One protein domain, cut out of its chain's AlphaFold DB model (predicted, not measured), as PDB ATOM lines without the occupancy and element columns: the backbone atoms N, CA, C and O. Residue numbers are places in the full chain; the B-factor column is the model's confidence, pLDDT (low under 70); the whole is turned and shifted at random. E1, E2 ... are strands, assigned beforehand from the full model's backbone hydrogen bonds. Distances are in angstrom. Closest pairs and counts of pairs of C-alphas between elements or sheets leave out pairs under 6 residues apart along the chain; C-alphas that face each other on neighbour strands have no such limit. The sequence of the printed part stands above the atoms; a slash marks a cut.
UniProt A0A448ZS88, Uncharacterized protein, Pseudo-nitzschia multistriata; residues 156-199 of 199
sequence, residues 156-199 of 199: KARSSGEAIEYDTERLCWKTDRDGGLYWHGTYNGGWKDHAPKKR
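AT A GLANCE: This is residues 156 to 199 of the 199 residues of an uncharacterized protein of Pseudo-nitzschia multistriata (UniProt A0A448ZS88). What does one see first? There is little regular structure: one small hairpin of two strands, E1 and E2, then a long unnamed stretch, residues 176 to 199, that folds back on itself where residues 182 to 183 pair antiparallel with 191 to 192. What is its make-up? The printed part has 44 residues with no named helix and an antiparallel sheet, order E1 - E2; its class is all strand, with 8 residues in named elements. How large is it? It is compact, with a radius of gyration of the C-alphas of 10.0 A and spans of 32 by 22 by 15 A.

HOW THE PARTS SIT: How do E1, residues 164 to 167, and E2, residues 172 to 175, pair? They form an antiparallel hairpin, at 139 degrees between directions. Which atoms show it? The C-alphas of Tyr 166 and Trp 173 face each other at 4.3 A; N 165 and O 174, 2.9 A apart, are within hydrogen-bond range.

IN THESE COORDINATES: Where does E1 begin? C-alpha 164 is at (32.482, -48.532, -21.343); E1 is 9.6 A long. Where does E2 end? C-alpha 175 is at (28.745, -46.039, -22.647); E2 is 10.2 A long.

THE WHOLE: Is it continuous? The printed part has no cut, and the link E1 to E2 is tight. Where is confidence low? The pLDDT is under 70 at residues 158 to 161, 178 to 179, 185 to 189 and 198 to 199.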
ATOM      1  N   LYS A 156      30.774 -56.270 -23.662       75.06
ATOM      2  CA  LYS A 156      31.552 -55.969 -24.867       75.06
ATOM      3  C   LYS A 156      31.067 -54.650 -25.481       75.06
ATOM      4  O   LYS A 156      29.856 -54.432 -25.577       75.06
ATOM      5  N   ALA A 157      32.008 -53.800 -25.892       70.00
ATOM      6  CA  ALA A 157      31.721 -52.566 -26.626       70.00
ATOM      7  C   ALA A 157      31.064 -52.884 -27.975       70.00
ATOM      8  O   ALA A 157      31.375 -53.915 -28.582       70.00
ATOM      9  N   ARG A 158      30.143 -52.026 -28.438       68.94
ATOM     10  CA  ARG A 158      29.472 -52.226 -29.734       68.94
ATOM     11  C   ARG A 158      30.340 -51.777 -30.902       68.94
ATOM     12  O   ARG A 158      30.147 -52.264 -32.011       68.94
ATOM     13  N   SER A 159      31.281 -50.869 -30.658       69.81
ATOM     14  CA  SER A 159      32.209 -50.349 -31.661       69.81
ATOM     15  C   SER A 159      33.612 -50.173 -31.077       69.81
ATOM     16  O   SER A 159      33.779 -50.053 -29.864       69.81
ATOM     17  N   SER A 160      34.625 -50.177 -31.943       58.91
ATOM     18  CA  SER A 160      36.050 -50.139 -31.583       58.91
ATOM     19  C   SER A 160      36.534 -48.817 -30.964       58.91
ATOM     20  O   SER A 160      37.705 -48.729 -30.614       58.91
ATOM     21  N   GLY A 161      35.659 -47.822 -30.787       65.25
ATOM     22  CA  GLY A 161      35.967 -46.538 -30.137       65.25
ATOM     23  C   GLY A 161      35.066 -46.196 -28.946       65.25
ATOM     24  O   GLY A 161      35.122 -45.083 -28.442       65.25
ATOM     25  N   GLU A 162      34.207 -47.119 -28.504       70.50
ATOM     26  CA  GLU A 162      33.246 -46.855 -27.430       70.50
ATOM     27  C   GLU A 162      33.837 -47.215 -26.060       70.50
ATOM     28  O   GLU A 162      34.078 -48.388 -25.750       70.50
ATOM     29  N   ALA A 163      34.057 -46.202 -25.220       78.38
ATOM     30  CA  ALA A 163      34.453 -46.409 -23.838       78.38
ATOM     31  C   ALA A 163      33.251 -46.897 -23.017       78.38
ATOM     32  O   ALA A 163      32.172 -46.304 -23.023       78.38
ATOM     33  N   ILE A 164      33.449 -48.012 -22.311       80.19
ATOM     34  CA  ILE A 164      32.482 -48.532 -21.343       80.19
ATOM     35  C   ILE A 164      32.955 -48.162 -19.947       80.19
ATOM     36  O   ILE A 164      33.986 -48.677 -19.497       80.19
ATOM     37  N   GLU A 165      32.166 -47.358 -19.257       82.12
ATOM     38  CA  GLU A 165      32.372 -46.972 -17.869       82.12
ATOM     39  C   GLU A 165      31.407 -47.746 -16.965       82.12
ATOM     40  O   GLU A 165      30.343 -48.197 -17.394       82.12
ATOM     41  N   TYR A 166      31.771 -47.934 -15.698       79.38
ATOM     42  CA  TYR A 166      30.808 -48.407 -14.715       79.38
ATOM     43  C   TYR A 166      30.252 -47.252 -13.898       79.38
ATOM     44  O   TYR A 166      30.989 -46.614 -13.153       79.38
ATOM     45  N   ASP A 167      28.940 -47.090 -13.957       76.94
ATOM     46  CA  ASP A 167      28.189 -46.181 -13.108       76.94
ATOM     47  C   ASP A 167      27.998 -46.811 -11.717       76.94
ATOM     48  O   ASP A 167      27.277 -47.801 -11.541       76.94
ATOM     49  N   THR A 168      28.691 -46.254 -10.722       71.56
ATOM     50  CA  THR A 168      28.635 -46.690  -9.321       71.56
ATOM     51  C   THR A 168      27.324 -46.327  -8.629       71.56
ATOM     52  O   THR A 168      26.928 -47.042  -7.711       71.56
ATOM     53  N   GLU A 169      26.612 -45.293  -9.081       72.94
ATOM     54  CA  GLU A 169      25.341 -44.854  -8.492       72.94
ATOM     55  C   GLU A 169      24.157 -45.703  -8.959       72.94
ATOM     56  O   GLU A 169      23.188 -45.928  -8.219       72.94
ATOM     57  N   ARG A 170      24.218 -46.159 -10.214       70.00
ATOM     58  CA  ARG A 170      23.190 -46.993 -10.857       70.00
ATOM     59  C   ARG A 170      23.553 -48.474 -10.892       70.00
ATOM     60  O   ARG A 170      22.723 -49.291 -11.286       70.00
ATOM     61  N   LEU A 171      24.757 -48.820 -10.431       74.94
ATOM     62  CA  LEU A 171      25.295 -50.181 -10.373       74.94
ATOM     63  C   LEU A 171      25.218 -50.904 -11.728       74.94
ATOM     64  O   LEU A 171      24.896 -52.091 -11.807       74.94
ATOM     65  N   CYS A 172      25.503 -50.176 -12.806       75.25
ATOM     66  CA  CYS A 172      25.404 -50.680 -14.170       75.25
ATOM     67  C   CYS A 172      26.538 -50.153 -15.048       75.25
ATOM     68  O   CYS A 172      27.115 -49.101 -14.789       75.25
ATOM     69  N   TRP A 173      26.851 -50.880 -16.116       82.31
ATOM     70  CA  TRP A 173      27.789 -50.395 -17.127       82.31
ATOM     71  C   TRP A 173      27.073 -49.415 -18.056       82.31
ATOM     72  O   TRP A 173      25.939 -49.688 -18.448       82.31
ATOM     73  N   LYS A 174      27.721 -48.308 -18.413       83.06
ATOM     74  CA  LYS A 174      27.223 -47.327 -19.382       83.06
ATOM     75  C   LYS A 174      28.268 -47.045 -20.460       83.06
ATOM     76  O   LYS A 174      29.452 -47.323 -20.256       83.06
ATOM     77  N   THR A 175      27.840 -46.509 -21.593       83.19
ATOM     78  CA  THR A 175      28.745 -46.039 -22.647       83.19
ATOM     79  C   THR A 175      28.926 -44.527 -22.569       83.19
ATOM     80  O   THR A 175      28.011 -43.814 -22.167       83.19
ATOM     81  N   ASP A 176      30.115 -44.052 -22.943       75.94
ATOM     82  CA  ASP A 176      30.512 -42.632 -22.900       75.94
ATOM     83  C   ASP A 176      30.062 -41.826 -24.139       75.94
ATOM     84  O   ASP A 176      30.597 -40.775 -24.467       75.94
ATOM     85  N   ARG A 177      29.102 -42.354 -24.905       70.50
ATOM     86  CA  ARG A 177      28.584 -41.701 -26.115       70.50
ATOM     87  C   ARG A 177      27.484 -40.701 -25.746       70.50
ATOM     88  O   ARG A 177      26.714 -40.968 -24.827       70.50
ATOM     89  N   ASP A 178      27.327 -39.623 -26.518       57.69
ATOM     90  CA  ASP A 178      26.138 -38.762 -26.454       57.69
ATOM     91  C   ASP A 178      24.855 -39.606 -26.589       57.69
ATOM     92  O   ASP A 178      24.645 -40.292 -27.595       57.69
ATOM     93  N   GLY A 179      24.025 -39.605 -25.538       64.19
ATOM     94  CA  GLY A 179      22.857 -40.490 -25.397       64.19
ATOM     95  C   GLY A 179      23.111 -41.819 -24.663       64.19
ATOM     96  O   GLY A 179      22.284 -42.720 -24.772       64.19
ATOM     97  N   GLY A 180      24.244 -41.939 -23.956       71.88
ATOM     98  CA  GLY A 180      24.771 -43.081 -23.193       71.88
ATOM     99  C   GLY A 180      23.843 -44.280 -22.982       71.88
ATOM    100  O   GLY A 180      22.822 -44.198 -22.301       71.88
ATOM    101  N   LEU A 181      24.246 -45.438 -23.511       80.81
ATOM    102  CA  LEU A 181      23.508 -46.686 -23.334       80.81
ATOM    103  C   LEU A 181      23.897 -47.353 -22.015       80.81
ATOM    104  O   LEU A 181      25.073 -47.435 -21.679       80.81
ATOM    105  N   TYR A 182      22.926 -47.922 -21.314       83.38
ATOM    106  CA  TYR A 182      23.076 -48.677 -20.078       83.38
ATOM    107  C   TYR A 182      22.972 -50.178 -20.331       83.38
ATOM    108  O   TYR A 182      22.154 -50.649 -21.121       83.38
ATOM    109  N   TRP A 183      23.777 -50.957 -19.621       80.62
ATOM    110  CA  TRP A 183      23.782 -52.411 -19.693       80.62
ATOM    111  C   TRP A 183      22.780 -53.025 -18.713       80.62
ATOM    112  O   TRP A 183      22.887 -52.831 -17.500       80.62
ATOM    113  N   HIS A 184      21.845 -53.833 -19.223       78.25
ATOM    114  CA  HIS A 184      20.781 -54.484 -18.434       78.25
ATOM    115  C   HIS A 184      21.013 -55.988 -18.208       78.25
ATOM    116  O   HIS A 184      20.126 -56.694 -17.730       78.25
ATOM    117  N   GLY A 185      22.196 -56.509 -18.543       69.81
ATOM    118  CA  GLY A 185      22.542 -57.923 -18.353       69.81
ATOM    119  C   GLY A 185      22.261 -58.823 -19.563       69.81
ATOM    120  O   GLY A 185      21.747 -58.401 -20.597       69.81
ATOM    121  N   THR A 186      22.634 -60.099 -19.439       59.62
ATOM    122  CA  THR A 186      22.697 -61.061 -20.555       59.62
ATOM    123  C   THR A 186      21.394 -61.806 -20.827       59.62
ATOM    124  O   THR A 186      21.197 -62.262 -21.946       59.62
ATOM    125  N   TYR A 187      20.511 -61.945 -19.831       52.38
ATOM    126  CA  TYR A 187      19.363 -62.851 -19.944       52.38
ATOM    127  C   TYR A 187      18.227 -62.305 -20.819       52.38
ATOM    128  O   TYR A 187      17.469 -63.106 -21.332       52.38
ATOM    129  N   ASN A 188      18.127 -60.979 -20.999       53.25
ATOM    130  CA  ASN A 188      17.233 -60.289 -21.957       53.25
ATOM    131  C   ASN A 188      17.564 -58.777 -22.087       53.25
ATOM    132  O   ASN A 188      16.731 -57.974 -22.505       53.25
ATOM    133  N   GLY A 189      18.740 -58.347 -21.614       64.19
ATOM    134  CA  GLY A 189      18.969 -56.955 -21.224       64.19
ATOM    135  C   GLY A 189      19.717 -56.107 -22.240       64.19
ATOM    136  O   GLY A 189      19.270 -55.004 -22.519       64.19
ATOM    137  N   GLY A 190      20.824 -56.599 -22.797       79.75
ATOM    138  CA  GLY A 190      21.618 -55.852 -23.775       79.75
ATOM    139  C   GLY A 190      21.957 -54.417 -23.342       79.75
ATOM    140  O   GLY A 190      21.950 -54.077 -22.157       79.75
ATOM    141  N   TRP A 191      22.261 -53.581 -24.332       81.69
ATOM    142  CA  TRP A 191      22.437 -52.139 -24.175       81.69
ATOM    143  C   TRP A 191      21.103 -51.423 -24.422       81.69
ATOM    144  O   TRP A 191      20.456 -51.698 -25.432       81.69
ATOM    145  N   LYS A 192      20.703 -50.509 -23.534       81.81
ATOM    146  CA  LYS A 192      19.452 -49.736 -23.624       81.81
ATOM    147  C   LYS A 192      19.685 -48.252 -23.376       81.81
ATOM    148  O   LYS A 192      20.594 -47.889 -22.654       81.81
ATOM    149  N   ASP A 193      18.832 -47.410 -23.927       83.56
ATOM    150  CA  ASP A 193      18.819 -45.944 -23.782       83.56
ATOM    151  C   ASP A 193      18.400 -45.436 -22.389       83.56
ATOM    152  O   ASP A 193      18.616 -44.280 -22.045       83.56
ATOM    153  N   HIS A 194      17.825 -46.301 -21.558       80.44
ATOM    154  CA  HIS A 194      17.417 -45.981 -20.193       80.44
ATOM    155  C   HIS A 194      18.167 -46.838 -19.180       80.44
ATOM    156  O   HIS A 194      18.528 -47.980 -19.458       80.44
ATOM    157  N   ALA A 195      18.364 -46.320 -17.969       73.88
ATOM    158  CA  ALA A 195      19.014 -47.068 -16.901       73.88
ATOM    159  C   ALA A 195      18.134 -48.199 -16.341       73.88
ATOM    160  O   ALA A 195      16.900 -48.106 -16.368       73.88
ATOM    161  N   PRO A 196      18.742 -49.273 -15.802       70.75
ATOM    162  CA  PRO A 196      18.000 -50.293 -15.076       70.75
ATOM    163  C   PRO A 196      17.301 -49.679 -13.860       70.75
ATOM    164  O   PRO A 196      17.873 -48.869 -13.127       70.75
ATOM    165  N   LYS A 197      16.040 -50.068 -13.638       70.12
ATOM    166  CA  LYS A 197      15.280 -49.637 -12.459       70.12
ATOM    167  C   LYS A 197      15.983 -50.161 -11.204       70.12
ATOM    168  O   LYS A 197      16.230 -51.365 -11.109       70.12
ATOM    169  N   LYS A 198      16.283 -49.268 -10.253       61.28
ATOM    170  CA  LYS A 198      16.784 -49.650  -8.925       61.28
ATOM    171  C   LYS A 198      15.756 -50.595  -8.285       61.28
ATOM    172  O   LYS A 198      14.572 -50.268  -8.250       61.28
ATOM    173  N   ARG A 199      16.205 -51.782  -7.881       54.53
ATOM    174  CA  ARG A 199      15.423 -52.754  -7.108       54.53
ATOM    175  C   ARG A 199      15.758 -52.632  -5.635       54.53
ATOM    176  O   ARG A 199      16.944 -52.355  -5.350       54.53
TER     177      ARG A 199